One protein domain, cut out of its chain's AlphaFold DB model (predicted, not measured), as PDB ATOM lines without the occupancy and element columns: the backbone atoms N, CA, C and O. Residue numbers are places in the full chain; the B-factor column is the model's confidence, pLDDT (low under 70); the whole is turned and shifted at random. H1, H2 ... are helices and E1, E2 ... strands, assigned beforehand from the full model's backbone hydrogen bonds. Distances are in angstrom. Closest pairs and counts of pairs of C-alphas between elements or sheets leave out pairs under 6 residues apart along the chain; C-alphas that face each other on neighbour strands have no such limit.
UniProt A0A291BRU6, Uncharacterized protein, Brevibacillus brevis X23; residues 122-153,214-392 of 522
ATOM      1  N   LYS A 122     -45.073  -5.242 -45.504       88.00
ATOM      2  CA  LYS A 122     -46.167  -5.702 -44.621       88.00
ATOM      3  C   LYS A 122     -47.045  -6.798 -45.228       88.00
ATOM      4  O   LYS A 122     -47.674  -7.545 -44.485       88.00
ATOM      5  N   ASP A 123     -47.057  -6.916 -46.553       87.19
ATOM      6  CA  ASP A 123     -47.929  -7.853 -47.275       87.19
ATOM      7  C   ASP A 123     -47.282  -9.226 -47.502       87.19
ATOM      8  O   ASP A 123     -47.902 -10.137 -48.049       87.19
ATOM      9  N   THR A 124     -46.012  -9.377 -47.117       88.88
ATOM     10  CA  THR A 124     -45.278 -10.640 -47.221       88.88
ATOM     11  C   THR A 124     -44.991 -11.184 -45.826       88.88
ATOM     12  O   THR A 124     -44.769 -10.432 -44.873       88.88
ATOM     13  N   TYR A 125     -45.005 -12.507 -45.719       92.12
ATOM     14  CA  TYR A 125     -44.710 -13.263 -44.512       92.12
ATOM     15  C   TYR A 125     -43.425 -14.027 -44.744       92.12
ATOM     16  O   TYR A 125     -43.250 -14.643 -45.793       92.12
ATOM     17  N   LEU A 126     -42.526 -13.990 -43.779       90.88
ATOM     18  CA  LEU A 126     -41.368 -14.851 -43.770       90.88
ATOM     19  C   LEU A 126     -41.679 -16.070 -42.913       90.88
ATOM     20  O   LEU A 126     -41.980 -15.930 -41.731       90.88
ATOM     21  N   LEU A 127     -41.615 -17.259 -43.499       84.50
ATOM     22  CA  LEU A 127     -41.767 -18.497 -42.749       84.50
ATOM     23  C   LEU A 127     -40.414 -18.859 -42.120       84.50
ATOM     24  O   LEU A 127     -39.485 -19.237 -42.834       84.50
ATOM     25  N   GLY A 128     -40.304 -18.711 -40.800       68.56
ATOM     26  CA  GLY A 128     -39.111 -19.091 -40.045       68.56
ATOM     27  C   GLY A 128     -38.988 -20.609 -39.888       68.56
ATOM     28  O   GLY A 128     -40.004 -21.299 -39.793       68.56
ATOM     29  N   TYR A 129     -37.743 -21.104 -39.868       62.22
ATOM     30  CA  TYR A 129     -37.331 -22.484 -39.553       62.22
ATOM     31  C   TYR A 129     -38.262 -23.567 -40.127       62.22
ATOM     32  O   TYR A 129     -39.189 -24.028 -39.467       62.22
ATOM     33  N   THR A 130     -38.059 -23.988 -41.377       50.38
ATOM     34  CA  THR A 130     -38.966 -24.919 -42.069       50.38
ATOM     35  C   THR A 130     -38.490 -26.369 -41.981       50.38
ATOM     36  O   THR A 130     -37.489 -26.719 -42.594       50.38
ATOM     37  N   GLY A 131     -39.241 -27.237 -41.299       51.00
ATOM     38  CA  GLY A 131     -38.996 -28.688 -41.348       51.00
ATOM     39  C   GLY A 131     -39.820 -29.491 -40.345       51.00
ATOM     40  O   GLY A 131     -40.277 -30.591 -40.645       51.00
ATOM     41  N   GLY A 132     -40.089 -28.904 -39.177       71.69
ATOM     42  CA  GLY A 132     -40.915 -29.519 -38.144       71.69
ATOM     43  C   GLY A 132     -42.422 -29.428 -38.411       71.69
ATOM     44  O   GLY A 132     -42.904 -28.729 -39.309       71.69
ATOM     45  N   LYS A 133     -43.196 -30.118 -37.572       83.25
ATOM     46  CA  LYS A 133     -44.669 -30.071 -37.559       83.25
ATOM     47  C   LYS A 133     -45.230 -28.654 -37.372       83.25
ATOM     48  O   LYS A 133     -46.224 -28.315 -38.003       83.25
ATOM     49  N   ASP A 134     -44.581 -27.835 -36.543       86.44
ATOM     50  CA  ASP A 134     -45.074 -26.519 -36.137       86.44
ATOM     51  C   ASP A 134     -44.995 -25.567 -37.335       86.44
ATOM     52  O   ASP A 134     -45.980 -24.939 -37.725       86.44
ATOM     53  N   SER A 135     -43.854 -25.580 -38.024       82.69
ATOM     54  CA  SER A 135     -43.622 -24.854 -39.271       82.69
ATOM     55  C   SER A 135     -44.472 -25.396 -40.420       82.69
ATOM     56  O   SER A 135     -44.967 -24.621 -41.236       82.69
ATOM     57  N   THR A 136     -44.693 -26.718 -40.474       86.75
ATOM     58  CA  THR A 136     -45.612 -27.346 -41.441       86.75
ATOM     59  C   THR A 136     -47.035 -26.828 -41.254       86.75
ATOM     60  O   THR A 136     -47.686 -26.464 -42.234       86.75
ATOM     61  N   LEU A 137     -47.512 -26.748 -40.010       91.31
ATOM     62  CA  LEU A 137     -48.828 -26.204 -39.697       91.31
ATOM     63  C   LEU A 137     -48.910 -24.716 -40.047       91.31
ATOM     64  O   LEU A 137     -49.834 -24.311 -40.748       91.31
ATOM     65  N   CYS A 138     -47.919 -23.918 -39.643       92.62
ATOM     66  CA  CYS A 138     -47.857 -22.494 -39.978       92.62
ATOM     67  C   CYS A 138     -47.895 -22.265 -41.494       92.62
ATOM     68  O   CYS A 138     -48.669 -21.439 -41.974       92.62
ATOM     69  N   LYS A 139     -47.133 -23.051 -42.264       91.44
ATOM     70  CA  LYS A 139     -47.161 -23.020 -43.730       91.44
ATOM     71  C   LYS A 139     -48.560 -23.304 -44.274       91.44
ATOM     72  O   LYS A 139     -49.046 -22.552 -45.110       91.44
ATOM     73  N   LYS A 140     -49.219 -24.362 -43.790       91.81
ATOM     74  CA  LYS A 140     -50.573 -24.732 -44.228       91.81
ATOM     75  C   LYS A 140     -51.609 -23.659 -43.897       91.81
ATOM     76  O   LYS A 140     -52.485 -23.402 -44.716       91.81
ATOM     77  N   ILE A 141     -51.485 -23.007 -42.741       93.81
ATOM     78  CA  ILE A 141     -52.357 -21.896 -42.346       93.81
ATOM     79  C   ILE A 141     -52.157 -20.690 -43.273       93.81
ATOM     80  O   ILE A 141     -53.142 -20.132 -43.748       93.81
ATOM     81  N   LEU A 142     -50.910 -20.314 -43.581       93.38
ATOM     82  CA  LEU A 142     -50.618 -19.225 -44.523       93.38
ATOM     83  C   LEU A 142     -51.130 -19.527 -45.937       93.38
ATOM     84  O   LEU A 142     -51.711 -18.646 -46.567       93.38
ATOM     85  N   GLU A 143     -50.938 -20.762 -46.417       92.44
ATOM     86  CA  GLU A 143     -51.453 -21.231 -47.711       92.44
ATOM     87  C   GLU A 143     -52.982 -21.120 -47.769       92.44
ATOM     88  O   GLU A 143     -53.522 -20.581 -48.732       92.44
ATOM     89  N   PHE A 144     -53.680 -21.582 -46.727       93.00
ATOM     90  CA  PHE A 144     -55.139 -21.490 -46.639       93.00
ATOM     91  C   PHE A 144     -55.634 -20.040 -46.551       93.00
ATOM     92  O   PHE A 144     -56.683 -19.707 -47.091       93.00
ATOM     93  N   ALA A 145     -54.872 -19.171 -45.889       93.06
ATOM     94  CA  ALA A 145     -55.162 -17.748 -45.762       93.06
ATOM     95  C   ALA A 145     -54.780 -16.921 -47.006       93.06
ATOM     96  O   ALA A 145     -54.877 -15.693 -46.964       93.06
ATOM     97  N   GLU A 146     -54.302 -17.569 -48.076       93.88
ATOM     98  CA  GLU A 146     -53.834 -16.936 -49.317       93.88
ATOM     99  C   GLU A 146     -52.752 -15.860 -49.083       93.88
ATOM    100  O   GLU A 146     -52.625 -14.886 -49.829       93.88
ATOM    101  N   LYS A 147     -51.940 -16.025 -48.030       92.88
ATOM    102  CA  LYS A 147     -50.877 -15.077 -47.678       92.88
ATOM    103  C   LYS A 147     -49.616 -15.371 -48.487       92.88
ATOM    104  O   LYS A 147     -49.194 -16.520 -48.635       92.88
ATOM    105  N   LYS A 148     -48.954 -14.319 -48.974       89.88
ATOM    106  CA  LYS A 148     -47.675 -14.447 -49.682       89.88
ATOM    107  C   LYS A 148     -46.564 -14.784 -48.688       89.88
ATOM    108  O   LYS A 148     -46.175 -13.931 -47.893       89.88
ATOM    109  N   ALA A 149     -46.028 -15.999 -48.771       88.50
ATOM    110  CA  ALA A 149     -44.911 -16.445 -47.947       88.50
ATOM    111  C   ALA A 149     -43.587 -16.457 -48.731       88.50
ATOM    112  O   ALA A 149     -43.538 -16.878 -49.888       88.50
ATOM    113  N   ALA A 150     -42.514 -16.015 -48.085       86.44
ATOM    114  CA  ALA A 150     -41.130 -16.232 -48.481       86.44
ATOM    115  C   ALA A 150     -40.479 -17.202 -47.486       86.44
ATOM    116  O   ALA A 150     -40.831 -17.212 -46.306       86.44
ATOM    117  N   ASN A 151     -39.534 -18.008 -47.962       81.81
ATOM    118  CA  ASN A 151     -38.738 -18.878 -47.101       81.81
ATOM    119  C   ASN A 151     -37.370 -18.237 -46.880       81.81
ATOM    120  O   ASN A 151     -36.831 -17.613 -47.794       81.81
ATOM    121  N   TYR A 152     -36.817 -18.445 -45.693       81.06
ATOM    122  CA  TYR A 152     -35.413 -18.202 -45.395       81.06
ATOM    123  C   TYR A 152     -34.856 -19.460 -44.746       81.06
ATOM    124  O   TYR A 152     -35.505 -20.041 -43.872       81.06
ATOM    125  N   TYR A 153     -33.695 -19.907 -45.211       78.62
ATOM    126  CA  TYR A 153     -33.109 -21.156 -44.752       78.62
ATOM    127  C   TYR A 153     -31.912 -20.881 -43.841       78.62
ATOM    128  O   TYR A 153     -30.946 -20.242 -44.262       78.62
ATOM    129  N   SER A 214     -37.295  -5.239 -49.820       77.75
ATOM    130  CA  SER A 214     -38.358  -6.236 -49.927       77.75
ATOM    131  C   SER A 214     -38.452  -7.173 -48.719       77.75
ATOM    132  O   SER A 214     -39.238  -8.122 -48.777       77.75
ATOM    133  N   THR A 215     -37.658  -6.968 -47.662       86.56
ATOM    134  CA  THR A 215     -37.646  -7.865 -46.500       86.56
ATOM    135  C   THR A 215     -39.026  -7.901 -45.838       86.56
ATOM    136  O   THR A 215     -39.590  -6.849 -45.540       86.56
ATOM    137  N   PRO A 216     -39.622  -9.082 -45.610       91.06
ATOM    138  CA  PRO A 216     -40.933  -9.179 -44.975       91.06
ATOM    139  C   PRO A 216     -40.961  -8.608 -43.551       91.06
ATOM    140  O   PRO A 216     -40.068  -8.865 -42.743       91.06
ATOM    141  N   ALA A 217     -42.024  -7.877 -43.214       91.25
ATOM    142  CA  ALA A 217     -42.235  -7.341 -41.868       91.25
ATOM    143  C   ALA A 217     -42.679  -8.412 -40.862       91.25
ATOM    144  O   ALA A 217     -42.431  -8.277 -39.666       91.25
ATOM    145  N   ASN A 218     -43.362  -9.449 -41.349       93.12
ATOM    146  CA  ASN A 218     -43.989 -10.469 -40.522       93.12
ATOM    147  C   ASN A 218     -43.140 -11.742 -40.528       93.12
ATOM    148  O   ASN A 218     -43.092 -12.434 -41.545       93.12
ATOM    149  N   LEU A 219     -42.514 -12.074 -39.403       93.56
ATOM    150  CA  LEU A 219     -41.865 -13.361 -39.176       93.56
ATOM    151  C   LEU A 219     -42.871 -14.333 -38.554       93.56
ATOM    152  O   LEU A 219     -43.369 -14.104 -37.453       93.56
ATOM    153  N   VAL A 220     -43.165 -15.421 -39.259       93.12
ATOM    154  CA  VAL A 220     -44.068 -16.480 -38.809       93.12
ATOM    155  C   VAL A 220     -43.263 -17.591 -38.151       93.12
ATOM    156  O   VAL A 220     -42.378 -18.165 -38.787       93.12
ATOM    157  N   VAL A 221     -43.594 -17.908 -36.899       90.19
ATOM    158  CA  VAL A 221     -42.869 -18.875 -36.061       90.19
ATOM    159  C   VAL A 221     -43.801 -19.947 -35.496       90.19
ATOM    160  O   VAL A 221     -44.989 -19.707 -35.263       90.19
ATOM    161  N   GLY A 222     -43.258 -21.139 -35.258       89.06
ATOM    162  CA  GLY A 222     -43.988 -22.283 -34.712       89.06
ATOM    163  C   GLY A 222     -43.898 -22.385 -33.189       89.06
ATOM    164  O   GLY A 222     -43.276 -23.319 -32.699       89.06
ATOM    165  N   LEU A 223     -44.517 -21.457 -32.455       88.88
ATOM    166  CA  LEU A 223     -44.528 -21.431 -30.988       88.88
ATOM    167  C   LEU A 223     -45.947 -21.732 -30.470       88.88
ATOM    168  O   LEU A 223     -46.802 -20.846 -30.507       88.88
ATOM    169  N   PRO A 224     -46.243 -22.970 -30.035       90.19
ATOM    170  CA  PRO A 224     -47.562 -23.321 -29.519       90.19
ATOM    171  C   PRO A 224     -47.835 -22.691 -28.148       90.19
ATOM    172  O   PRO A 224     -46.944 -22.152 -27.486       90.19
ATOM    173  N   TRP A 225     -49.089 -22.784 -27.712       90.44
ATOM    174  CA  TRP A 225     -49.583 -22.175 -26.477       90.44
ATOM    175  C   TRP A 225     -48.760 -22.581 -25.241       90.44
ATOM    176  O   TRP A 225     -48.354 -21.728 -24.463       90.44
ATOM    177  N   ASP A 226     -48.438 -23.863 -25.082       83.00
ATOM    178  CA  ASP A 226     -47.691 -24.403 -23.934       83.00
ATOM    179  C   ASP A 226     -46.212 -23.983 -23.905       83.00
ATOM    180  O   ASP A 226     -45.556 -24.109 -22.874       83.00
ATOM    181  N   VAL A 227     -45.699 -23.432 -25.008       83.06
ATOM    182  CA  VAL A 227     -44.309 -22.974 -25.143       83.06
ATOM    183  C   VAL A 227     -44.185 -21.478 -24.898       83.06
ATOM    184  O   VAL A 227     -43.284 -21.033 -24.191       83.06
ATOM    185  N   ILE A 228     -45.102 -20.690 -25.459       85.00
ATOM    186  CA  ILE A 228     -45.004 -19.228 -25.424       85.00
ATOM    187  C   ILE A 228     -45.329 -18.634 -24.045       85.00
ATOM    188  O   ILE A 228     -45.021 -17.472 -23.785       85.00
ATOM    189  N   HIS A 229     -45.934 -19.397 -23.138       81.81
ATOM    190  CA  HIS A 229     -46.305 -18.903 -21.816       81.81
ATOM    191  C   HIS A 229     -45.206 -19.114 -20.772       81.81
ATOM    192  O   HIS A 229     -44.602 -20.180 -20.667       81.81
ATOM    193  N   CYS A 230     -45.013 -18.087 -19.939       74.62
ATOM    194  CA  CYS A 230     -44.428 -18.257 -18.616       74.62
ATOM    195  C   CYS A 230     -45.553 -18.423 -17.607       74.62
ATOM    196  O   CYS A 230     -46.393 -17.536 -17.453       74.62
ATOM    197  N   PHE A 231     -45.538 -19.539 -16.903       72.44
ATOM    198  CA  PHE A 231     -46.513 -19.862 -15.879       72.44
ATOM    199  C   PHE A 231     -46.087 -19.303 -14.517       72.44
ATOM    200  O   PHE A 231     -44.966 -18.804 -14.342       72.44
ATOM    201  N   GLU A 232     -47.003 -19.348 -13.551       67.56
ATOM    202  CA  GLU A 232     -46.819 -18.719 -12.245       67.56
ATOM    203  C   GLU A 232     -45.521 -19.192 -11.572       67.56
ATOM    204  O   GLU A 232     -45.196 -20.370 -11.549       67.56
ATOM    205  N   GLY A 233     -44.716 -18.253 -11.067       64.12
ATOM    206  CA  GLY A 233     -43.395 -18.566 -10.517       64.12
ATOM    207  C   GLY A 233     -42.254 -18.641 -11.544       64.12
ATOM    208  O   GLY A 233     -41.141 -18.976 -11.142       64.12
ATOM    209  N   GLY A 234     -42.482 -18.297 -12.816       64.06
ATOM    210  CA  GLY A 234     -41.428 -18.182 -13.836       64.06
ATOM    211  C   GLY A 234     -41.120 -19.490 -14.560       64.06
ATOM    212  O   GLY A 234     -40.010 -19.681 -15.036       64.06
ATOM    213  N   TYR A 235     -42.074 -20.413 -14.609       66.38
ATOM    214  CA  TYR A 235     -41.898 -21.713 -15.247       66.38
ATOM    215  C   TYR A 235     -42.215 -21.664 -16.750       66.38
ATOM    216  O   TYR A 235     -43.145 -20.971 -17.149       66.38
ATOM    217  N   THR A 236     -41.483 -22.418 -17.577       66.75
ATOM    218  CA  THR A 236     -41.701 -22.550 -19.039       66.75
ATOM    219  C   THR A 236     -41.494 -23.993 -19.505       66.75
ATOM    220  O   THR A 236     -40.590 -24.655 -18.998       66.75
ATOM    221  N   ASP A 237     -42.313 -24.503 -20.434       59.31
ATOM    222  CA  ASP A 237     -42.349 -25.953 -20.756       59.31
ATOM    223  C   ASP A 237     -41.109 -26.421 -21.511       59.31
ATOM    224  O   ASP A 237     -40.601 -27.526 -21.312       59.31
ATOM    225  N   LEU A 238     -40.623 -25.539 -22.377       62.91
ATOM    226  CA  LEU A 238     -39.422 -25.732 -23.156       62.91
ATOM    227  C   LEU A 238     -38.445 -24.631 -22.769       62.91
ATOM    228  O   LEU A 238     -37.903 -24.686 -21.668       62.91
ATOM    229  N   VAL A 239     -38.217 -23.652 -23.633       76.62
ATOM    230  CA  VAL A 239     -37.083 -22.744 -23.507       76.62
ATOM    231  C   VAL A 239     -37.551 -21.389 -22.995       76.62
ATOM    232  O   VAL A 239     -38.420 -20.781 -23.621       76.62
ATOM    233  N   PRO A 240     -36.985 -20.847 -21.900       80.38
ATOM    234  CA  PRO A 240     -37.318 -19.495 -21.464       80.38
ATOM    235  C   PRO A 240     -37.118 -18.445 -22.564       80.38
ATOM    236  O   PRO A 240     -37.855 -17.458 -22.605       80.38
ATOM    237  N   THR A 241     -36.178 -18.677 -23.487       85.50
ATOM    238  CA  THR A 241     -35.913 -17.803 -24.638       85.50
ATOM    239  C   THR A 241     -37.024 -17.830 -25.701       85.50
ATOM    240  O   THR A 241     -37.141 -16.883 -26.473       85.50
ATOM    241  N   GLU A 242     -37.911 -18.830 -25.699       86.56
ATOM    242  CA  GLU A 242     -39.071 -18.936 -26.604       86.56
ATOM    243  C   GLU A 242     -40.354 -18.292 -26.038       86.56
ATOM    244  O   GLU A 242     -41.360 -18.156 -26.739       86.56
ATOM    245  N   SER A 243     -40.339 -17.875 -24.772       86.81
ATOM    246  CA  SER A 243     -41.511 -17.323 -24.084       86.81
ATOM    247  C   SER A 243     -41.919 -15.924 -24.573       86.81
ATOM    248  O   SER A 243     -41.112 -15.144 -25.077       86.81
ATOM    249  N   TYR A 244     -43.173 -15.537 -24.320       88.75
ATOM    250  CA  TYR A 244     -43.740 -14.226 -24.645       88.75
ATOM    251  C   TYR A 244     -42.849 -13.075 -24.173       88.75
ATOM    252  O   TYR A 244     -42.600 -12.134 -24.932       88.75
ATOM    253  N   GLY A 245     -42.358 -13.141 -22.930       90.19
ATOM    254  CA  GLY A 245     -41.517 -12.089 -22.361       90.19
ATOM    255  C   GLY A 245     -40.196 -11.960 -23.112       90.19
ATOM    256  O   GLY A 245     -39.812 -10.848 -23.483       90.19
ATOM    257  N   SER A 246     -39.563 -13.091 -23.420       91.88
ATOM    258  CA  SER A 246     -38.339 -13.147 -24.219       91.88
ATOM    259  C   SER A 246     -38.540 -12.564 -25.624       91.88
ATOM    260  O   SER A 246     -37.837 -11.633 -26.034       91.88
ATOM    261  N   ILE A 247     -39.587 -13.003 -26.329       92.81
ATOM    262  CA  ILE A 247     -39.904 -12.519 -27.678       92.81
ATOM    263  C   ILE A 247     -40.260 -11.019 -27.687       92.81
ATOM    264  O   ILE A 247     -39.919 -10.296 -28.627       92.81
ATOM    265  N   CYS A 248     -40.904 -10.498 -26.640       93.81
ATOM    266  CA  CYS A 248     -41.166  -9.062 -26.502       93.81
ATOM    267  C   CYS A 248     -39.876  -8.242 -26.340       93.81
ATOM    268  O   CYS A 248     -39.771  -7.133 -26.881       93.81
ATOM    269  N   ILE A 249     -38.885  -8.787 -25.629       96.12
ATOM    270  CA  ILE A 249     -37.555  -8.179 -25.503       96.12
ATOM    271  C   ILE A 249     -36.868  -8.140 -26.877       96.12
ATOM    272  O   ILE A 249     -36.357  -7.085 -27.259       96.12
ATOM    273  N   LEU A 250     -36.949  -9.217 -27.668       95.81
ATOM    274  CA  LEU A 250     -36.435  -9.240 -29.044       95.81
ATOM    275  C   LEU A 250     -37.142  -8.220 -29.953       95.81
ATOM    276  O   LEU A 250     -36.483  -7.436 -30.632       95.81
ATOM    277  N   LYS A 251     -38.479  -8.150 -29.940       94.94
ATOM    278  CA  LYS A 251     -39.234  -7.144 -30.720       94.94
ATOM    279  C   LYS A 251     -38.835  -5.712 -30.356       94.94
ATOM    280  O   LYS A 251     -38.802  -4.839 -31.224       94.94
ATOM    281  N   SER A 252     -38.506  -5.471 -29.086       95.44
ATOM    282  CA  SER A 252     -38.027  -4.166 -28.625       95.44
ATOM    283  C   SER A 252     -36.665  -3.806 -29.224       95.44
ATOM    284  O   SER A 252     -36.471  -2.648 -29.582       95.44
ATOM    285  N   LEU A 253     -35.753  -4.775 -29.389       95.38
ATOM    286  CA  LEU A 253     -34.476  -4.569 -30.085       95.38
ATOM    287  C   LEU A 253     -34.702  -4.127 -31.539       95.38
ATOM    288  O   LEU A 253     -34.165  -3.103 -31.956       95.38
ATOM    289  N   PHE A 254     -35.547  -4.847 -32.285       94.00
ATOM    290  CA  PHE A 254     -35.897  -4.490 -33.667       94.00
ATOM    291  C   PHE A 254     -36.443  -3.060 -33.760       94.00
ATOM    292  O   PHE A 254     -35.983  -2.270 -34.585       94.00
ATOM    293  N   ALA A 255     -37.377  -2.696 -32.879       92.38
ATOM    294  CA  ALA A 255     -37.945  -1.352 -32.850       92.38
ATOM    295  C   ALA A 255     -36.895  -0.270 -32.531       92.38
ATOM    296  O   ALA A 255     -36.882   0.776 -33.179       92.38
ATOM    297  N   GLN A 256     -35.997  -0.521 -31.572       91.75
ATOM    298  CA  GLN A 256     -34.920   0.409 -31.205       91.75
ATOM    299  C   GLN A 256     -33.895   0.609 -32.325       91.75
ATOM    300  O   GLN A 256     -33.341   1.698 -32.451       91.75
ATOM    301  N   LEU A 257     -33.685  -0.404 -33.167       90.50
ATOM    302  CA  LEU A 257     -32.830  -0.318 -34.351       90.50
ATOM    303  C   LEU A 257     -33.551   0.240 -35.595       90.50
ATOM    304  O   LEU A 257     -32.973   0.268 -36.677       90.50
ATOM    305  N   GLY A 258     -34.791   0.724 -35.456       87.94
ATOM    306  CA  GLY A 258     -35.540   1.392 -36.528       87.94
ATOM    307  C   GLY A 258     -36.486   0.490 -37.327       87.94
ATOM    308  O   GLY A 258     -37.129   0.962 -38.261       87.94
ATOM    309  N   LEU A 259     -36.638  -0.782 -36.953       89.38
ATOM    310  CA  LEU A 259     -37.565  -1.732 -37.576       89.38
ATOM    311  C   LEU A 259     -38.890  -1.807 -36.800       89.38
ATOM    312  O   LEU A 259     -39.339  -2.878 -36.403       89.38
ATOM    313  N   SER A 260     -39.535  -0.662 -36.559       87.31
ATOM    314  CA  SER A 260     -40.739  -0.571 -35.710       87.31
ATOM    315  C   SER A 260     -41.962  -1.321 -36.248       87.31
ATOM    316  O   SER A 260     -42.867  -1.645 -35.484       87.31
ATOM    317  N   ASP A 261     -41.999  -1.583 -37.554       87.56
ATOM    318  CA  ASP A 261     -43.066  -2.340 -38.215       87.56
ATOM    319  C   ASP A 261     -42.864  -3.867 -38.144       87.56
ATOM    320  O   ASP A 261     -43.725  -4.613 -38.609       87.56
ATOM    321  N   PHE A 262     -41.743  -4.342 -37.587       91.06
ATOM    322  CA  PHE A 262     -41.461  -5.768 -37.444       91.06
ATOM    323  C   PHE A 262     -42.457  -6.454 -36.502       91.06
ATOM    324  O   PHE A 262     -42.758  -5.975 -35.403       91.06
ATOM    325  N   ARG A 263     -42.945  -7.623 -36.918       92.38
ATOM    326  CA  ARG A 263     -43.885  -8.444 -36.157       92.38
ATOM    327  C   ARG A 263     -43.412  -9.888 -36.138       92.38
ATOM    328  O   ARG A 263     -43.120 -10.458 -37.182       92.38
ATOM    329  N   ILE A 264     -43.439 -10.491 -34.956       92.44
ATOM    330  CA  ILE A 264     -43.381 -11.946 -34.801       92.44
ATOM    331  C   ILE A 264     -44.814 -12.421 -34.611       92.44
ATOM    332  O   ILE A 264     -45.528 -11.900 -33.751       92.44
ATOM    333  N   ILE A 265     -45.227 -13.365 -35.445       92.62
ATOM    334  CA  ILE A 265     -46.567 -13.940 -35.484       92.62
ATOM    335  C   ILE A 265     -46.422 -15.439 -35.270       92.62
ATOM    336  O   ILE A 265     -45.607 -16.087 -35.925       92.62
ATOM    337  N   SER A 266     -47.245 -16.008 -34.400       93.56
ATOM    338  CA  SER A 266     -47.378 -17.456 -34.315       93.56
ATOM    339  C   SER A 266     -48.847 -17.833 -34.444       93.56
ATOM    340  O   SER A 266     -49.588 -17.753 -33.466       93.56
ATOM    341  N   PRO A 267     -49.292 -18.262 -35.643       93.88
ATOM    342  CA  PRO A 267     -50.671 -18.682 -35.857       93.88
ATOM    343  C   PRO A 267     -51.097 -19.789 -34.890       93.88
ATOM    344  O   PRO A 267     -52.266 -19.891 -34.551       93.88
ATOM    345  N   ILE A 268     -50.144 -20.600 -34.430       94.25
ATOM    346  CA  ILE A 268     -50.385 -21.752 -33.562       94.25
ATOM    347  C   ILE A 268     -50.266 -21.429 -32.065       94.25
ATOM    348  O   ILE A 268     -50.456 -22.334 -31.261       94.25
ATOM    349  N   ALA A 269     -50.014 -20.175 -31.668       93.81
ATOM    350  CA  ALA A 269     -49.923 -19.782 -30.254       93.81
ATOM    351  C   ALA A 269     -51.228 -19.987 -29.467       93.81
ATOM    352  O   ALA A 269     -51.212 -19.985 -28.243       93.81
ATOM    353  N   VAL A 270     -52.349 -20.183 -30.164       94.88
ATOM    354  CA  VAL A 270     -53.667 -20.527 -29.599       94.88
ATOM    355  C   VAL A 270     -53.941 -22.035 -29.597       94.88
ATOM    356  O   VAL A 270     -55.050 -22.473 -29.307       94.88
ATOM    357  N   LEU A 271     -52.961 -22.857 -29.965       94.19
ATOM    358  CA  LEU A 271     -53.068 -24.310 -29.949       94.19
ATOM    359  C   LEU A 271     -52.081 -24.866 -28.935       94.19
ATOM    360  O   LEU A 271     -50.884 -24.599 -28.999       94.19
ATOM    361  N   HIS A 272     -52.583 -25.705 -28.040       91.12
ATOM    362  CA  HIS A 272     -51.729 -26.583 -27.257       91.12
ATOM    363  C   HIS A 272     -50.973 -27.534 -28.189       91.12
ATOM    364  O   HIS A 272     -51.505 -27.923 -29.233       91.12
ATOM    365  N   SER A 273     -49.789 -28.001 -27.803       87.88
ATOM    366  CA  SER A 273     -49.013 -28.931 -28.626       87.88
ATOM    367  C   SER A 273     -49.806 -30.168 -29.052       87.88
ATOM    368  O   SER A 273     -49.680 -30.608 -30.188       87.88
ATOM    369  N   PHE A 274     -50.702 -30.696 -28.214       90.31
ATOM    370  CA  PHE A 274     -51.594 -31.803 -28.602       90.31
ATOM    371  C   PHE A 274     -52.549 -31.405 -29.740       90.31
ATOM    372  O   PHE A 274     -52.744 -32.174 -30.686       90.31
ATOM    373  N   GLY A 275     -53.091 -30.186 -29.677       92.88
ATOM    374  CA  GLY A 275     -53.905 -29.578 -30.725       92.88
ATOM    375  C   GLY A 275     -53.124 -29.320 -32.011       92.88
ATOM    376  O   GLY A 275     -53.673 -29.510 -33.093       92.88
ATOM    377  N   VAL A 276     -51.828 -28.995 -31.929       93.19
ATOM    378  CA  VAL A 276     -50.955 -28.881 -33.112       93.19
ATOM    379  C   VAL A 276     -50.886 -30.206 -33.871       93.19
ATOM    380  O   VAL A 276     -51.115 -30.222 -35.080       93.19
ATOM    381  N   TYR A 277     -50.633 -31.333 -33.197       92.50
ATOM    382  CA  TYR A 277     -50.602 -32.640 -33.874       92.50
ATOM    383  C   TYR A 277     -51.962 -33.008 -34.464       92.50
ATOM    384  O   TYR A 277     -52.022 -33.503 -35.591       92.50
ATOM    385  N   GLN A 278     -53.053 -32.753 -33.736       94.19
ATOM    386  CA  GLN A 278     -54.400 -32.997 -34.245       94.19
ATOM    387  C   GLN A 278     -54.683 -32.154 -35.498       94.19
ATOM    388  O   GLN A 278     -55.175 -32.691 -36.492       94.19
ATOM    389  N   ALA A 279     -54.324 -30.870 -35.479       94.94
ATOM    390  CA  ALA A 279     -54.490 -29.950 -36.598       94.94
ATOM    391  C   ALA A 279     -53.659 -30.380 -37.814       94.94
ATOM    392  O   ALA A 279     -54.182 -30.480 -38.923       94.94
ATOM    393  N   VAL A 280     -52.381 -30.721 -37.617       93.50
ATOM    394  CA  VAL A 280     -51.531 -31.249 -38.693       93.50
ATOM    395  C   VAL A 280     -52.136 -32.531 -39.265       93.50
ATOM    396  O   VAL A 280     -52.285 -32.636 -40.480       93.50
ATOM    397  N   SER A 281     -52.556 -33.478 -38.422       94.00
ATOM    398  CA  SER A 281     -53.195 -34.726 -38.862       94.00
ATOM    399  C   SER A 281     -54.438 -34.477 -39.724       94.00
ATOM    400  O   SER A 281     -54.604 -35.132 -40.753       94.00
ATOM    401  N   GLN A 282     -55.282 -33.504 -39.360       93.88
ATOM    402  CA  GLN A 282     -56.452 -33.120 -40.158       93.88
ATOM    403  C   GLN A 282     -56.075 -32.527 -41.521       93.88
ATOM    404  O   GLN A 282     -56.744 -32.811 -42.511       93.88
ATOM    405  N   LEU A 283     -55.005 -31.729 -41.584       92.38
ATOM    406  CA  LEU A 283     -54.626 -30.991 -42.794       92.38
ATOM    407  C   LEU A 283     -53.764 -31.788 -43.771       92.38
ATOM    408  O   LEU A 283     -53.894 -31.613 -44.981       92.38
ATOM    409  N   VAL A 284     -52.863 -32.637 -43.272       90.69
ATOM    410  CA  VAL A 284     -51.936 -33.407 -44.120       90.69
ATOM    411  C   VAL A 284     -52.189 -34.912 -44.087       90.69
ATOM    412  O   VAL A 284     -51.627 -35.639 -44.905       90.69
ATOM    413  N   GLY A 285     -53.047 -35.390 -43.185       93.19
ATOM    414  CA  GLY A 285     -53.336 -36.805 -42.973       93.19
ATOM    415  C   GLY A 285     -52.379 -37.471 -41.980       93.19
ATOM    416  O   GLY A 285     -51.169 -37.238 -41.990       93.19
ATOM    417  N   PHE A 286     -52.917 -38.379 -41.164       92.88
ATOM    418  CA  PHE A 286     -52.177 -39.083 -40.108       92.88
ATOM    419  C   PHE A 286     -50.928 -39.832 -40.613       92.88
ATOM    420  O   PHE A 286     -49.859 -39.749 -40.013       92.88
ATOM    421  N   ASN A 287     -51.019 -40.499 -41.768       90.81
ATOM    422  CA  ASN A 287     -49.880 -41.219 -42.352       90.81
ATOM    423  C   ASN A 287     -48.730 -40.295 -42.778       90.81
ATOM    424  O   ASN A 287     -47.586 -40.737 -42.827       90.81
ATOM    425  N   ASN A 288     -49.022 -39.040 -43.129       89.31
ATOM    426  CA  ASN A 288     -47.986 -38.061 -43.455       89.31
ATOM    427  C   ASN A 288     -47.432 -37.411 -42.191       89.31
ATOM    428  O   ASN A 288     -46.232 -37.171 -42.126       89.31
ATOM    429  N   LEU A 289     -48.271 -37.206 -41.172       89.25
ATOM    430  CA  LEU A 289     -47.826 -36.766 -39.852       89.25
ATOM    431  C   LEU A 289     -46.761 -37.718 -39.268       89.25
ATOM    432  O   LEU A 289     -45.740 -37.244 -38.781       89.25
ATOM    433  N   LEU A 290     -46.941 -39.039 -39.398       85.75
ATOM    434  CA  LEU A 290     -45.965 -40.046 -38.945       85.75
ATOM    435  C   LEU A 290     -44.595 -39.965 -39.644       85.75
ATOM    436  O   LEU A 290     -43.613 -40.485 -39.118       85.75
ATOM    437  N   LYS A 291     -44.526 -39.344 -40.829       83.50
ATOM    438  CA  LYS A 291     -43.288 -39.182 -41.610       83.50
ATOM    439  C   LYS A 291     -42.543 -37.889 -41.293       83.50
ATOM    440  O   LYS A 291     -41.425 -37.723 -41.767       83.50
ATOM    441  N   LEU A 292     -43.165 -36.955 -40.571       83.12
ATOM    442  CA  LEU A 292     -42.496 -35.719 -40.186       83.12
ATOM    443  C   LEU A 292     -41.451 -36.048 -39.126       83.12
ATOM    444  O   LEU A 292     -41.792 -36.538 -38.045       83.12
ATOM    445  N   ASP A 293     -40.186 -35.778 -39.440       72.81
ATOM    446  CA  ASP A 293     -39.116 -36.020 -38.491       72.81
ATOM    447  C   ASP A 293     -39.307 -35.147 -37.248       72.81
ATOM    448  O   ASP A 293     -39.699 -33.976 -37.270       72.81
ATOM    449  N   SER A 294     -39.121 -35.789 -36.114       74.88
ATOM    450  CA  SER A 294     -39.281 -35.212 -34.799       74.88
ATOM    451  C   SER A 294     -38.383 -35.909 -33.790       74.88
ATOM    452  O   SER A 294     -38.536 -35.666 -32.606       74.88
ATOM    453  N   CYS A 295     -37.455 -36.762 -34.208       76.88
ATOM    454  CA  CYS A 295     -36.495 -37.362 -33.299       76.88
ATOM    455  C   CYS A 295     -35.227 -36.499 -33.273       76.88
ATOM    456  O   CYS A 295     -34.765 -36.077 -34.322       76.88
ATOM    457  N   TRP A 296     -34.666 -36.220 -32.093       73.06
ATOM    458  CA  TRP A 296     -33.395 -35.482 -31.998       73.06
ATOM    459  C   TRP A 296     -32.227 -36.278 -32.561       73.06
ATOM    460  O   TRP A 296     -31.354 -35.730 -33.215       73.06
ATOM    461  N   ASN A 297     -32.290 -37.596 -32.408       72.25
ATOM    462  CA  ASN A 297     -31.203 -38.476 -32.803       72.25
ATOM    463  C   ASN A 297     -31.479 -39.123 -34.167       72.25
ATOM    464  O   ASN A 297     -30.869 -40.135 -34.477       72.25
ATOM    465  N   SER A 298     -32.425 -38.606 -34.968       74.81
ATOM    466  CA  SER A 298     -32.851 -39.242 -36.232       74.81
ATOM    467  C   SER A 298     -31.715 -39.379 -37.242       74.81
ATOM    468  O   SER A 298     -31.666 -40.350 -38.001       74.81
ATOM    469  N   TYR A 299     -30.767 -38.442 -37.206       71.25
ATOM    470  CA  TYR A 299     -29.560 -38.452 -38.024       71.25
ATOM    471  C   TYR A 299     -28.706 -39.710 -37.802       71.25
ATOM    472  O   TYR A 299     -28.083 -40.179 -38.750       71.25
ATOM    473  N   LEU A 300     -28.743 -40.316 -36.607       65.44
ATOM    474  CA  LEU A 300     -28.064 -41.584 -36.311       65.44
ATOM    475  C   LEU A 300     -28.753 -42.805 -36.945       65.44
ATOM    476  O   LEU A 300     -28.179 -43.888 -36.968       65.44
ATOM    477  N   PHE A 301     -29.979 -42.657 -37.459       69.56
ATOM    478  CA  PHE A 301     -30.794 -43.759 -37.991       69.56
ATOM    479  C   PHE A 301     -31.333 -43.473 -39.381       69.56
ATOM    480  O   PHE A 301     -32.430 -43.910 -39.726       69.56
ATOM    481  N   SER A 302     -30.590 -42.718 -40.192       73.19
ATOM    482  CA  SER A 302     -31.011 -42.424 -41.568       73.19
ATOM    483  C   SER A 302     -32.419 -41.799 -41.644       73.19
ATOM    484  O   SER A 302     -33.188 -42.093 -42.558       73.19
ATOM    485  N   GLY A 303     -32.768 -40.955 -40.665       73.31
ATOM    486  CA  GLY A 303     -34.064 -40.274 -40.578       73.31
ATOM    487  C   GLY A 303     -35.161 -41.043 -39.829       73.31
ATOM    488  O   GLY A 303     -36.279 -40.538 -39.716       73.31
ATOM    489  N   GLU A 304     -34.883 -42.241 -39.302       78.69
ATOM    490  CA  GLU A 304     -35.819 -42.966 -38.433       78.69
ATOM    491  C   GLU A 304     -35.783 -42.472 -36.978       78.69
ATOM    492  O   GLU A 304     -34.830 -41.847 -36.517       78.69
ATOM    493  N   GLN A 305     -36.837 -42.764 -36.212       80.75
ATOM    494  CA  GLN A 305     -36.920 -42.327 -34.821       80.75
ATOM    495  C   GLN A 305     -36.165 -43.261 -33.869       80.75
ATOM    496  O   GLN A 305     -36.436 -44.460 -33.803       80.75
ATOM    497  N   CYS A 306     -35.286 -42.679 -33.046       75.00
ATOM    498  CA  CYS A 306     -34.564 -43.378 -31.975       75.00
ATOM    499  C   CYS A 306     -35.506 -43.883 -30.883       75.00
ATOM    500  O   CYS A 306     -35.229 -44.863 -30.191       75.00
ATOM    501  N   GLY A 307     -36.604 -43.144 -30.709       74.44
ATOM    502  CA  GLY A 307     -37.706 -43.487 -29.853       74.44
ATOM    503  C   GLY A 307     -37.465 -43.388 -28.338       74.44
ATOM    504  O   GLY A 307     -38.399 -43.484 -27.548       74.44
ATOM    505  N   THR A 308     -36.229 -43.126 -27.936       69.62
ATOM    506  CA  THR A 308     -35.777 -42.992 -26.542       69.62
ATOM    507  C   THR A 308     -35.401 -41.569 -26.173       69.62
ATOM    508  O   THR A 308     -35.484 -41.230 -24.998       69.62
ATOM    509  N   CYS A 309     -35.070 -40.724 -27.156       71.69
ATOM    510  CA  CYS A 309     -34.857 -39.308 -26.905       71.69
ATOM    511  C   CYS A 309     -36.141 -38.664 -26.359       71.69
ATOM    512  O   CYS A 309     -37.257 -39.114 -26.679       71.69
ATOM    513  N   PRO A 310     -36.005 -37.556 -25.623       71.50
ATOM    514  CA  PRO A 310     -37.137 -36.829 -25.082       71.50
ATOM    515  C   PRO A 310     -38.267 -36.542 -26.055       71.50
ATOM    516  O   PRO A 310     -39.440 -36.810 -25.782       71.50
ATOM    517  N   LYS A 311     -37.921 -36.056 -27.244       75.81
ATOM    518  CA  LYS A 311     -38.919 -35.696 -28.247       75.81
ATOM    519  C   LYS A 311     -39.747 -36.912 -28.685       75.81
ATOM    520  O   LYS A 311     -40.958 -36.784 -28.853       75.81
ATOM    521  N   CYS A 312     -39.154 -38.103 -28.777       77.56
ATOM    522  CA  CYS A 312     -39.882 -39.332 -29.098       77.56
ATOM    523  C   CYS A 312     -40.814 -39.823 -27.982       77.56
ATOM    524  O   CYS A 312     -41.906 -40.313 -28.270       77.56
ATOM    525  N   GLN A 313     -40.414 -39.696 -26.720       76.56
ATOM    526  CA  GLN A 313     -41.261 -40.089 -25.591       76.56
ATOM    527  C   GLN A 313     -42.453 -39.131 -25.439       76.56
ATOM    528  O   GLN A 313     -43.592 -39.582 -25.300       76.56
ATOM    529  N   ARG A 314     -42.233 -37.819 -25.620       77.44
ATOM    530  CA  ARG A 314     -43.312 -36.820 -25.742       77.44
ATOM    531  C   ARG A 314     -44.294 -37.179 -26.854       77.44
ATOM    532  O   ARG A 314     -45.508 -37.133 -26.660       77.44
ATOM    533  N   LEU A 315     -43.774 -37.554 -28.022       82.12
ATOM    534  CA  LEU A 315     -44.607 -38.001 -29.134       82.12
ATOM    535  C   LEU A 315     -45.479 -39.188 -28.759       82.12
ATOM    536  O   LEU A 315     -46.663 -39.184 -29.082       82.12
ATOM    537  N   LYS A 316     -44.928 -40.174 -28.054       82.69
ATOM    538  CA  LYS A 316     -45.697 -41.336 -27.615       82.69
ATOM    539  C   LYS A 316     -46.915 -40.932 -26.784       82.69
ATOM    540  O   LYS A 316     -48.020 -41.394 -27.069       82.69
ATOM    541  N   VAL A 317     -46.747 -39.991 -25.854       80.81
ATOM    542  CA  VAL A 317     -47.847 -39.434 -25.047       80.81
ATOM    543  C   VAL A 317     -48.885 -38.725 -25.921       80.81
ATOM    544  O   VAL A 317     -50.078 -39.018 -25.816       80.81
ATOM    545  N   ILE A 318     -48.449 -37.832 -26.814       85.56
ATOM    546  CA  ILE A 318     -49.359 -37.084 -27.692       85.56
ATOM    547  C   ILE A 318     -50.145 -38.030 -28.601       85.56
ATOM    548  O   ILE A 318     -51.360 -37.897 -28.726       85.56
ATOM    549  N   TYR A 319     -49.484 -39.011 -29.211       88.69
ATOM    550  CA  TYR A 319     -50.138 -39.929 -30.136       88.69
ATOM    551  C   TYR A 319     -51.127 -40.865 -29.442       88.69
ATOM    552  O   TYR A 319     -52.218 -41.117 -29.963       88.69
ATOM    553  N   LYS A 320     -50.784 -41.331 -28.239       85.44
ATOM    554  CA  LYS A 320     -51.685 -42.118 -27.399       85.44
ATOM    555  C   LYS A 320     -52.914 -41.305 -26.990       85.44
ATOM    556  O   LYS A 320     -54.025 -41.819 -27.074       85.44
ATOM    557  N   HIS A 321     -52.732 -40.041 -26.606       85.25
ATOM    558  CA  HIS A 321     -53.827 -39.158 -26.204       85.25
ATOM    559  C   HIS A 321     -54.724 -38.757 -27.384       85.25
ATOM    560  O   HIS A 321     -55.926 -39.014 -27.360       85.25
ATOM    561  N   SER A 322     -54.149 -38.151 -28.423       88.94
ATOM    562  CA  SER A 322     -54.908 -37.544 -29.523       88.94
ATOM    563  C   SER A 322     -55.452 -38.575 -30.518       88.94
ATOM    564  O   SER A 322     -56.492 -38.347 -31.134       88.94
ATOM    565  N   PHE A 323     -54.777 -39.722 -30.678       92.38
ATOM    566  CA  PHE A 323     -55.090 -40.694 -31.735       92.38
ATOM    567  C   PHE A 323     -55.296 -42.133 -31.247       92.38
ATOM    568  O   PHE A 323     -55.582 -42.995 -32.075       92.38
ATOM    569  N   GLN A 324     -55.148 -42.418 -29.945       90.75
ATOM    570  CA  GLN A 324     -55.150 -43.791 -29.406       90.75
ATOM    571  C   GLN A 324     -54.147 -44.709 -30.124       90.75
ATOM    572  O   GLN A 324     -54.368 -45.912 -30.272       90.75
ATOM    573  N   TYR A 325     -53.045 -44.127 -30.599       90.69
ATOM    574  CA  TYR A 325     -52.032 -44.824 -31.375       90.69
ATOM    575  C   TYR A 325     -50.809 -45.117 -30.505       90.69
ATOM    576  O   TYR A 325     -50.233 -44.204 -29.914       90.69
ATOM    577  N   ASP A 326     -50.401 -46.385 -30.453       85.81
ATOM    578  CA  ASP A 326     -49.193 -46.819 -29.746       85.81
ATOM    579  C   ASP A 326     -47.949 -46.531 -30.599       85.81
ATOM    580  O   ASP A 326     -47.401 -47.389 -31.298       85.81
ATOM    581  N   TYR A 327     -47.561 -45.257 -30.602       85.38
ATOM    582  CA  TYR A 327     -46.397 -44.767 -31.324       85.38
ATOM    583  C   TYR A 327     -45.122 -45.413 -30.775       85.38
ATOM    584  O   TYR A 327     -44.832 -45.315 -29.583       85.38
ATOM    585  N   LEU A 328     -44.363 -46.071 -31.657       80.38
ATOM    586  CA  LEU A 328     -43.162 -46.835 -31.300       80.38
ATOM    587  C   LEU A 328     -43.457 -47.846 -30.173       80.38
ATOM    588  O   LEU A 328     -42.850 -47.816 -29.102       80.38
ATOM    589  N   ASN A 329     -44.436 -48.728 -30.403       81.00
ATOM    590  CA  ASN A 329     -44.876 -49.763 -29.454       81.00
ATOM    591  C   ASN A 329     -43.752 -50.689 -28.954       81.00
ATOM    592  O   ASN A 329     -43.834 -51.244 -27.862       81.00
ATOM    593  N   TRP A 330     -42.683 -50.822 -29.736       73.62
ATOM    594  CA  TRP A 330     -41.489 -51.595 -29.419       73.62
ATOM    595  C   TRP A 330     -40.605 -50.959 -28.340       73.62
ATOM    596  O   TRP A 330     -39.667 -51.599 -27.862       73.62
ATOM    597  N   ILE A 331     -40.896 -49.719 -27.942       69.62
ATOM    598  CA  ILE A 331     -40.165 -48.996 -26.902       69.62
ATOM    599  C   ILE A 331     -41.012 -48.945 -25.648       69.62
ATOM    600  O   ILE A 331     -42.178 -48.534 -25.722       69.62
ATOM    601  N   PRO A 332     -40.447 -49.312 -24.490       67.56
ATOM    602  CA  PRO A 332     -41.157 -49.148 -23.242       67.56
ATOM    603  C   PRO A 332     -41.480 -47.670 -23.006       67.56
ATOM    604  O   PRO A 332     -40.674 -46.779 -23.276       67.56
ATOM    605  N   GLU A 333     -42.679 -47.413 -22.493       68.81
ATOM    606  CA  GLU A 333     -42.958 -46.129 -21.859       68.81
ATOM    607  C   GLU A 333     -42.112 -46.060 -20.584       68.81
ATOM    608  O   GLU A 333     -42.179 -46.950 -19.724       68.81
ATOM    609  N   ILE A 334     -41.291 -45.024 -20.463       63.31
ATOM    610  CA  ILE A 334     -40.538 -44.789 -19.234       63.31
ATOM    611  C   ILE A 334     -41.547 -44.253 -18.201       63.31
ATOM    612  O   ILE A 334     -42.234 -43.263 -18.453       63.31
ATOM    613  N   PHE A 335     -41.727 -44.966 -17.080       53.38
ATOM    614  CA  PHE A 335     -42.792 -44.687 -16.107       53.38
ATOM    615  C   PHE A 335     -42.320 -43.732 -15.007       53.38
ATOM    616  O   PHE A 335     -41.816 -44.139 -13.958       53.38
ATOM    617  N   PHE A 336     -42.532 -42.439 -15.196       53.53
ATOM    618  CA  PHE A 336     -42.177 -41.442 -14.188       53.53
ATOM    619  C   PHE A 336     -43.203 -41.452 -13.044       53.53
ATOM    620  O   PHE A 336     -44.415 -41.461 -13.264       53.53
ATOM    621  N   LYS A 337     -42.717 -41.566 -11.797       44.50
ATOM    622  CA  LYS A 337     -43.563 -41.803 -10.604       44.50
ATOM    623  C   LYS A 337     -44.405 -40.592 -10.205       44.50
ATOM    624  O   LYS A 337     -45.387 -40.762  -9.488       44.50
ATOM    625  N   ASN A 338     -44.026 -39.417 -10.682       41.59
ATOM    626  CA  ASN A 338     -44.840 -38.221 -10.687       41.59
ATOM    627  C   ASN A 338     -44.981 -37.769 -12.141       41.59
ATOM    628  O   ASN A 338     -44.112 -38.027 -12.968       41.59
ATOM    629  N   THR A 339     -46.032 -37.010 -12.426       39.16
ATOM    630  CA  THR A 339     -46.138 -36.151 -13.621       39.16
ATOM    631  C   THR A 339     -45.013 -35.119 -13.731       39.16
ATOM    632  O   THR A 339     -44.979 -34.339 -14.676       39.16
ATOM    633  N   ASP A 340     -44.097 -35.125 -12.773       36.50
ATOM    634  CA  ASP A 340     -43.016 -34.194 -12.636       36.50
ATOM    635  C   ASP A 340     -41.768 -34.827 -13.274       36.50
ATOM    636  O   ASP A 340     -41.250 -35.844 -12.814       36.50
ATOM    637  N   PHE A 341     -41.294 -34.175 -14.337       45.09
ATOM    638  CA  PHE A 341     -40.027 -34.412 -15.034       45.09
ATOM    639  C   PHE A 341     -39.936 -35.643 -15.934       45.09
ATOM    640  O   PHE A 341     -39.384 -36.669 -15.553       45.09
ATOM    641  N   LEU A 342     -40.315 -35.458 -17.205       39.09
ATOM    642  CA  LEU A 342     -39.362 -35.475 -18.324       39.09
ATOM    643  C   LEU A 342     -40.070 -35.230 -19.663       39.09
ATOM    644  O   LEU A 342     -41.229 -35.566 -19.858       39.09
ATOM    645  N   PHE A 343     -39.305 -34.686 -20.601       48.59
ATOM    646  CA  PHE A 343     -39.584 -34.547 -22.032       48.59
ATOM    647  C   PHE A 343     -40.440 -33.367 -22.496       48.59
ATOM    648  O   PHE A 343     -41.450 -33.573 -23.165       48.59
ATOM    649  N   GLY A 344     -40.011 -32.132 -22.212       49.06
ATOM    650  CA  GLY A 344     -40.462 -30.925 -22.924       49.06
ATOM    651  C   GLY A 344     -41.973 -30.824 -23.182       49.06
ATOM    652  O   GLY A 344     -42.387 -30.495 -24.293       49.06
ATOM    653  N   SER A 345     -42.758 -31.301 -22.218       54.28
ATOM    654  CA  SER A 345     -44.218 -31.439 -22.248       54.28
ATOM    655  C   SER A 345     -44.783 -31.652 -20.842       54.28
ATOM    656  O   SER A 345     -45.867 -32.221 -20.683       54.28
ATOM    657  N   ILE A 346     -44.036 -31.246 -19.810       55.88
ATOM    658  CA  ILE A 346     -44.446 -31.407 -18.409       55.88
ATOM    659  C   ILE A 346     -45.668 -30.536 -18.181       55.88
ATOM    660  O   ILE A 346     -46.718 -31.029 -17.781       55.88
ATOM    661  N   TYR A 347     -45.568 -29.264 -18.550       63.78
ATOM    662  CA  TYR A 347     -46.669 -28.326 -18.421       63.78
ATOM    663  C   TYR A 347     -47.770 -28.639 -19.412       63.78
ATOM    664  O   TYR A 347     -48.945 -28.514 -19.067       63.78
ATOM    665  N   ALA A 348     -47.414 -29.165 -20.584       69.81
ATOM    666  CA  ALA A 348     -48.398 -29.646 -21.533       69.81
ATOM    667  C   ALA A 348     -49.251 -30.796 -20.951       69.81
ATOM    668  O   ALA A 348     -50.477 -30.785 -21.040       69.81
ATOM    669  N   THR A 349     -48.626 -31.783 -20.303       70.69
ATOM    670  CA  THR A 349     -49.307 -32.956 -19.726       70.69
ATOM    671  C   THR A 349     -49.996 -32.628 -18.402       70.69
ATOM    672  O   THR A 349     -51.104 -33.095 -18.142       70.69
ATOM    673  N   GLU A 350     -49.383 -31.804 -17.558       72.56
ATOM    674  CA  GLU A 350     -49.979 -31.363 -16.299       72.56
ATOM    675  C   GLU A 350     -51.217 -30.494 -16.550       72.56
ATOM    676  O   GLU A 350     -52.223 -30.663 -15.859       72.56
ATOM    677  N   SER A 351     -51.211 -29.677 -17.611       75.94
ATOM    678  CA  SER A 351     -52.401 -28.962 -18.087       75.94
ATOM    679  C   SER A 351     -53.549 -29.924 -18.425       75.94
ATOM    680  O   SER A 351     -54.687 -29.681 -18.013       75.94
ATOM    681  N   LEU A 352     -53.265 -31.065 -19.078       78.50
ATOM    682  CA  LEU A 352     -54.274 -32.112 -19.320       78.50
ATOM    683  C   LEU A 352     -54.847 -32.661 -18.010       78.50
ATOM    684  O   LEU A 352     -56.062 -32.790 -17.861       78.50
ATOM    685  N   ASN A 353     -53.966 -33.002 -17.069       78.44
ATOM    686  CA  ASN A 353     -54.336 -33.689 -15.834       78.44
ATOM    687  C   ASN A 353     -55.090 -32.780 -14.858       78.44
ATOM    688  O   ASN A 353     -56.037 -33.227 -14.211       78.44
ATOM    689  N   LYS A 354     -54.695 -31.505 -14.757       80.62
ATOM    690  CA  LYS A 354     -55.352 -30.506 -13.899       80.62
ATOM    691  C   LYS A 354     -56.648 -29.982 -14.503       80.62
ATOM    692  O   LYS A 354     -57.583 -29.657 -13.767       80.62
ATOM    693  N   HIS A 355     -56.750 -29.961 -15.830       85.56
ATOM    694  CA  HIS A 355     -57.933 -29.479 -16.535       85.56
ATOM    695  C   HIS A 355     -58.473 -30.519 -17.532       85.56
ATOM    696  O   HIS A 355     -58.576 -30.234 -18.726       85.56
ATOM    697  N   PRO A 356     -58.927 -31.698 -17.059       86.94
ATOM    698  CA  PRO A 356     -59.413 -32.780 -17.925       86.94
ATOM    699  C   PRO A 356     -60.738 -32.446 -18.627       86.94
ATOM    700  O   PRO A 356     -61.197 -33.172 -19.502       86.94
ATOM    701  N   HIS A 357     -61.386 -31.353 -18.221       87.44
ATOM    702  CA  HIS A 357     -62.602 -30.840 -18.842       87.44
ATOM    703  C   HIS A 357     -62.327 -30.072 -20.147       87.44
ATOM    704  O   HIS A 357     -63.269 -29.785 -20.885       87.44
ATOM    705  N   ILE A 358     -61.068 -29.719 -20.424       90.31
ATOM    706  CA  ILE A 358     -60.646 -29.073 -21.668       90.31
ATOM    707  C   ILE A 358     -60.200 -30.157 -22.645       90.31
ATOM    708  O   ILE A 358     -59.417 -31.042 -22.303       90.31
ATOM    709  N   LYS A 359     -60.684 -30.082 -23.886       91.88
ATOM    710  CA  LYS A 359     -60.255 -30.970 -24.972       91.88
ATOM    711  C   LYS A 359     -59.031 -30.376 -25.656       91.88
ATOM    712  O   LYS A 359     -59.126 -29.842 -26.752       91.88
ATOM    713  N   TRP A 360     -57.885 -30.439 -24.993       90.19
ATOM    714  CA  TRP A 360     -56.639 -29.794 -25.426       90.19
ATOM    715  C   TRP A 360     -56.170 -30.171 -26.842       90.19
ATOM    716  O   TRP A 360     -55.465 -29.399 -27.485       90.19
ATOM    717  N   ASP A 361     -56.562 -31.340 -27.347       91.81
ATOM    718  CA  ASP A 361     -56.305 -31.794 -28.717       91.81
ATOM    719  C   ASP A 361     -57.264 -31.182 -29.757       91.81
ATOM    720  O   ASP A 361     -57.004 -31.256 -30.951       91.81
ATOM    721  N   LYS A 362     -58.379 -30.591 -29.326       94.56
ATOM    722  CA  LYS A 362     -59.474 -30.086 -30.173       94.56
ATOM    723  C   LYS A 362     -59.993 -28.724 -29.702       94.56
ATOM    724  O   LYS A 362     -61.155 -28.394 -29.952       94.56
ATOM    725  N   SER A 363     -59.155 -27.942 -29.025       95.31
ATOM    726  CA  SER A 363     -59.503 -26.610 -28.537       95.31
ATOM    727  C   SER A 363     -58.574 -25.540 -29.101       95.31
ATOM    728  O   SER A 363     -57.367 -25.747 -29.216       95.31
ATOM    729  N   ILE A 364     -59.159 -24.390 -29.427       95.81
ATOM    730  CA  ILE A 364     -58.456 -23.129 -29.670       95.81
ATOM    731  C   ILE A 364     -58.507 -22.352 -28.357       95.81
ATOM    732  O   ILE A 364     -59.587 -21.999 -27.884       95.81
ATOM    733  N   LEU A 365     -57.342 -22.147 -27.763       93.88
ATOM    734  CA  LEU A 365     -57.147 -21.546 -26.452       93.88
ATOM    735  C   LEU A 365     -56.995 -20.037 -26.609       93.88
ATOM    736  O   LEU A 365     -56.124 -19.582 -27.346       93.88
ATOM    737  N   LEU A 366     -57.859 -19.278 -25.943       93.56
ATOM    738  CA  LEU A 366     -57.893 -17.825 -26.032       93.56
ATOM    739  C   LEU A 366     -57.498 -17.202 -24.692       93.56
ATOM    740  O   LEU A 366     -58.189 -17.373 -23.689       93.56
ATOM    741  N   ASP A 367     -56.408 -16.446 -24.718       92.00
ATOM    742  CA  ASP A 367     -55.983 -15.490 -23.694       92.00
ATOM    743  C   ASP A 367     -55.289 -14.290 -24.370       92.00
ATOM    744  O   ASP A 367     -55.114 -14.269 -25.594       92.00
ATOM    745  N   ASP A 368     -54.903 -13.275 -23.595       91.00
ATOM    746  CA  ASP A 368     -54.291 -12.051 -24.127       91.00
ATOM    747  C   ASP A 368     -52.964 -12.323 -24.862       91.00
ATOM    748  O   ASP A 368     -52.689 -11.728 -25.908       91.00
ATOM    749  N   ILE A 369     -52.139 -13.235 -24.338       90.75
ATOM    750  CA  ILE A 369     -50.798 -13.537 -24.853       90.75
ATOM    751  C   ILE A 369     -50.900 -14.278 -26.188       90.75
ATOM    752  O   ILE A 369     -50.396 -13.791 -27.206       90.75
ATOM    753  N   SER A 370     -51.583 -15.420 -26.202       91.31
ATOM    754  CA  SER A 370     -51.782 -16.263 -27.384       91.31
ATOM    755  C   SER A 370     -52.514 -15.521 -28.497       91.31
ATOM    756  O   SER A 370     -52.084 -15.560 -29.653       91.31
ATOM    757  N   SER A 371     -53.560 -14.767 -28.151       91.69
ATOM    758  CA  SER A 371     -54.330 -13.985 -29.121       91.69
ATOM    759  C   SER A 371     -53.492 -12.865 -29.727       91.69
ATOM    760  O   SER A 371     -53.622 -12.600 -30.917       91.69
ATOM    761  N   SER A 372     -52.585 -12.239 -28.967       91.56
ATOM    762  CA  SER A 372     -51.699 -11.200 -29.515       91.56
ATOM    763  C   SER A 372     -50.701 -11.730 -30.556       91.56
ATOM    764  O   SER A 372     -50.293 -10.986 -31.452       91.56
ATOM    765  N   PHE A 373     -50.318 -13.008 -30.456       90.75
ATOM    766  CA  PHE A 373     -49.394 -13.667 -31.380       90.75
ATOM    767  C   PHE A 373     -50.089 -14.314 -32.577       90.75
ATOM    768  O   PHE A 373     -49.526 -14.294 -33.675       90.75
ATOM    769  N   ALA A 374     -51.279 -14.881 -32.381       92.31
ATOM    770  CA  ALA A 374     -52.065 -15.474 -33.457       92.31
ATOM    771  C   ALA A 374     -52.855 -14.419 -34.251       92.31
ATOM    772  O   ALA A 374     -53.035 -14.586 -35.452       92.31
ATOM    773  N   ASP A 375     -53.279 -13.329 -33.606       87.38
ATOM    774  CA  ASP A 375     -53.935 -12.153 -34.192       87.38
ATOM    775  C   ASP A 375     -55.004 -12.523 -35.243       87.38
ATOM    776  O   ASP A 375     -55.998 -13.189 -34.939       87.38
ATOM    777  N   GLU A 376     -54.782 -12.154 -36.507       90.88
ATOM    778  CA  GLU A 376     -55.716 -12.382 -37.608       90.88
ATOM    779  C   GLU A 376     -55.923 -13.864 -37.969       90.88
ATOM    780  O   GLU A 376     -56.844 -14.191 -38.719       90.88
ATOM    781  N   PHE A 377     -55.101 -14.779 -37.442       94.12
ATOM    782  CA  PHE A 377     -55.171 -16.209 -37.748       94.12
ATOM    783  C   PHE A 377     -56.163 -16.984 -36.876       94.12
ATOM    784  O   PHE A 377     -56.531 -18.102 -37.241       94.12
ATOM    785  N   VAL A 378     -56.672 -16.408 -35.780       93.50
ATOM    786  CA  VAL A 378     -57.655 -17.093 -34.918       93.50
ATOM    787  C   VAL A 378     -58.949 -17.442 -35.675       93.50
ATOM    788  O   VAL A 378     -59.341 -18.614 -35.660       93.50
ATOM    789  N   PRO A 379     -59.606 -16.515 -36.407       92.06
ATOM    790  CA  PRO A 379     -60.798 -16.854 -37.188       92.06
ATOM    791  C   PRO A 379     -60.508 -17.865 -38.305       92.06
ATOM    792  O   PRO A 379     -61.345 -18.717 -38.605       92.06
ATOM    793  N   ILE A 380     -59.313 -17.800 -38.900       92.31
ATOM    794  CA  ILE A 380     -58.873 -18.742 -39.934       92.31
ATOM    795  C   ILE A 380     -58.787 -20.154 -39.353       92.31
ATOM    796  O   ILE A 380     -59.342 -21.085 -39.931       92.31
ATOM    797  N   LEU A 381     -58.159 -20.312 -38.187       93.12
ATOM    798  CA  LEU A 381     -58.072 -21.593 -37.492       93.12
ATOM    799  C   LEU A 381     -59.442 -22.153 -37.110       93.12
ATOM    800  O   LEU A 381     -59.673 -23.349 -37.279       93.12
ATOM    801  N   CYS A 382     -60.361 -21.301 -36.647       91.81
ATOM    802  CA  CYS A 382     -61.730 -21.713 -36.333       91.81
ATOM    803  C   CYS A 382     -62.423 -22.317 -37.560       91.81
ATOM    804  O   CYS A 382     -63.001 -23.402 -37.476       91.81
ATOM    805  N   ASN A 383     -62.310 -21.641 -38.706       90.38
ATOM    806  CA  ASN A 383     -62.874 -22.106 -39.970       90.38
ATOM    807  C   ASN A 383     -62.192 -23.384 -40.477       90.38
ATOM    808  O   ASN A 383     -62.847 -24.234 -41.076       90.38
ATOM    809  N   LEU A 384     -60.883 -23.508 -40.253       92.12
ATOM    810  CA  LEU A 384     -60.060 -24.586 -40.788       92.12
ATOM    811  C   LEU A 384     -60.203 -25.901 -40.008       92.12
ATOM    812  O   LEU A 384     -60.270 -26.967 -40.615       92.12
ATOM    813  N   LEU A 385     -60.221 -25.834 -38.674       92.06
ATOM    814  CA  LEU A 385     -60.096 -27.011 -37.804       92.06
ATOM    815  C   LEU A 385     -61.418 -27.442 -37.159       92.06
ATOM    816  O   LEU A 385     -61.541 -28.586 -36.714       92.06
ATOM    817  N   ASN A 386     -62.409 -26.541 -37.095       92.12
ATOM    818  CA  ASN A 386     -63.657 -26.748 -36.352       92.12
ATOM    819  C   ASN A 386     -63.403 -27.201 -34.894       92.12
ATOM    820  O   ASN A 386     -64.066 -28.097 -34.367       92.12
ATOM    821  N   PHE A 387     -62.382 -26.617 -34.266       94.38
ATOM    822  CA  PHE A 387     -62.035 -26.833 -32.861       94.38
ATOM    823  C   PHE A 387     -62.916 -25.976 -31.946       94.38
ATOM    824  O   PHE A 387     -63.426 -24.930 -32.342       94.38
ATOM    825  N   GLU A 388     -63.089 -26.422 -30.703       94.44
ATOM    826  CA  GLU A 388     -63.845 -25.695 -29.685       94.44
ATOM    827  C   GLU A 388     -63.066 -24.456 -29.227       94.44
ATOM    828  O   GLU A 388     -61.920 -24.568 -28.798       94.44
ATOM    829  N   LEU A 389     -63.687 -23.277 -29.270       95.00
ATOM    830  CA  LEU A 389     -63.106 -22.083 -28.657       95.00
ATOM    831  C   LEU A 389     -63.172 -22.205 -27.136       95.00
ATOM    832  O   LEU A 389     -64.251 -22.389 -26.568       95.00
ATOM    833  N   LYS A 390     -62.026 -22.054 -26.476       94.75
ATOM    834  CA  LYS A 390     -61.917 -22.102 -25.026       94.75
ATOM    835  C   LYS A 390     -61.193 -20.866 -24.514       94.75
ATOM    836  O   LYS A 390     -60.005 -20.699 -24.755       94.75
ATOM    837  N   ASP A 391     -61.911 -20.034 -23.771       93.00
ATOM    838  CA  ASP A 391     -61.295 -18.972 -22.978       93.00
ATOM    839  C   ASP A 391     -60.519 -19.601 -21.815       93.00
ATOM    840  O   ASP A 391     -61.077 -20.389 -21.038       93.00
ATOM    841  N   VAL A 392     -59.226 -19.290 -21.750       89.94
ATOM    842  CA  VAL A 392     -58.295 -19.769 -20.727       89.94
ATOM    843  C   VAL A 392     -57.674 -18.637 -19.910       89.94
ATOM    844  O   VAL A 392     -56.813 -18.899 -19.075       89.94
TER     845      VAL A 392
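What this domain is: This is residues 122 to 153 and 214 to 392 of the 522 residues of an uncharacterized protein of Brevibacillus brevis X23 (UniProt A0A291BRU6). At one end of this domain stands a strongly twisted sheet of four parallel strands, in the order E2 E1 E3 E4, with H1 over one face; H4 and little H2 lie in the middle, and H6, H7, H8 and the long loop of residues 324 to 345 make the other end. Beside H4 lies a small parallel sheet, E5 and E6, with H10 packed on it. The printed part has 211 residues with ten named helices and six named strands, in the order E1 H1 E2 E3 H2 H3 E4 H4 H5 H6 H7 H8 E5 H9 H10 E6, class mixed. It is compact, with a radius of gyration of the C-alphas of 17.2 A and spans of 52, 40 and 33 A.

Where its parts are: Find C-alpha 122 at (-46.167, -5.702, -44.621); from there E1, residues 122 to 127, runs 13.7 A. H1, residues 133 to 144, follows, then E2, residues 148 to 151. Past the cut come E3, residues 215 to 220, H2, residues 225 to 228, H3, residues 244 to 256, 18.3 A long, and E4, residues 263 to 265. Look for C-alpha 273 at (-49.013, -28.931, -28.626), where H4, residues 273 to 284, begins. Next are H5, residues 286 to 289, H6, residues 298 to 301, H7, residues 310 to 323, 19.5 A long, and H8, residues 346 to 354. Last come E5, residues 363 to 366, H9, residues 368 to 374, H10, residues 377 to 385, and E6, residues 388 to 391.

How they stand to each other: Look across the sheet at the backbone atoms within hydrogen-bond range: N 125 and O 148 of the neighbours E1 and E2 are 2.9 A apart, N 126 and O 218 of the neighbours E1 and E3 are 2.8 A apart, and N 265 and O 219 of the neighbours E4 and E3 are 2.8 A apart. H1 is on it in two layers, helix on one face, at a height of 9.3 A; H3 and H9 only graze it. E1 H1 E2, E3 H2 H3 E4 and E5 H9 H10 E6 are strand-helix-strand units, parallel neighbours with helices between, with right-handed crossovers. H4 is the hub: it touches H1 at a steep tilt of 52 degrees, C-alphas 137 and 280 closest at 5.8 A, and also H5 and H7. H7 and H8 are near each other; H6 is apart from H7. In E5 and E6, N 364 and O 388 are 2.8 A apart. Every O i to N i+4 pair is within range in H1, H3, H4, H7, H8, H9 and H10; H2, H5 and H6 are too short for one.

The domain as a whole: Residues 154 to 213 are not printed; C-alphas 153 and 214 are 16.6 A apart. The links H2 to H3 and H7 to H8 are long. Look for pLDDT under 70 in 32 residues, among them 232 to 238 and 331 to 348.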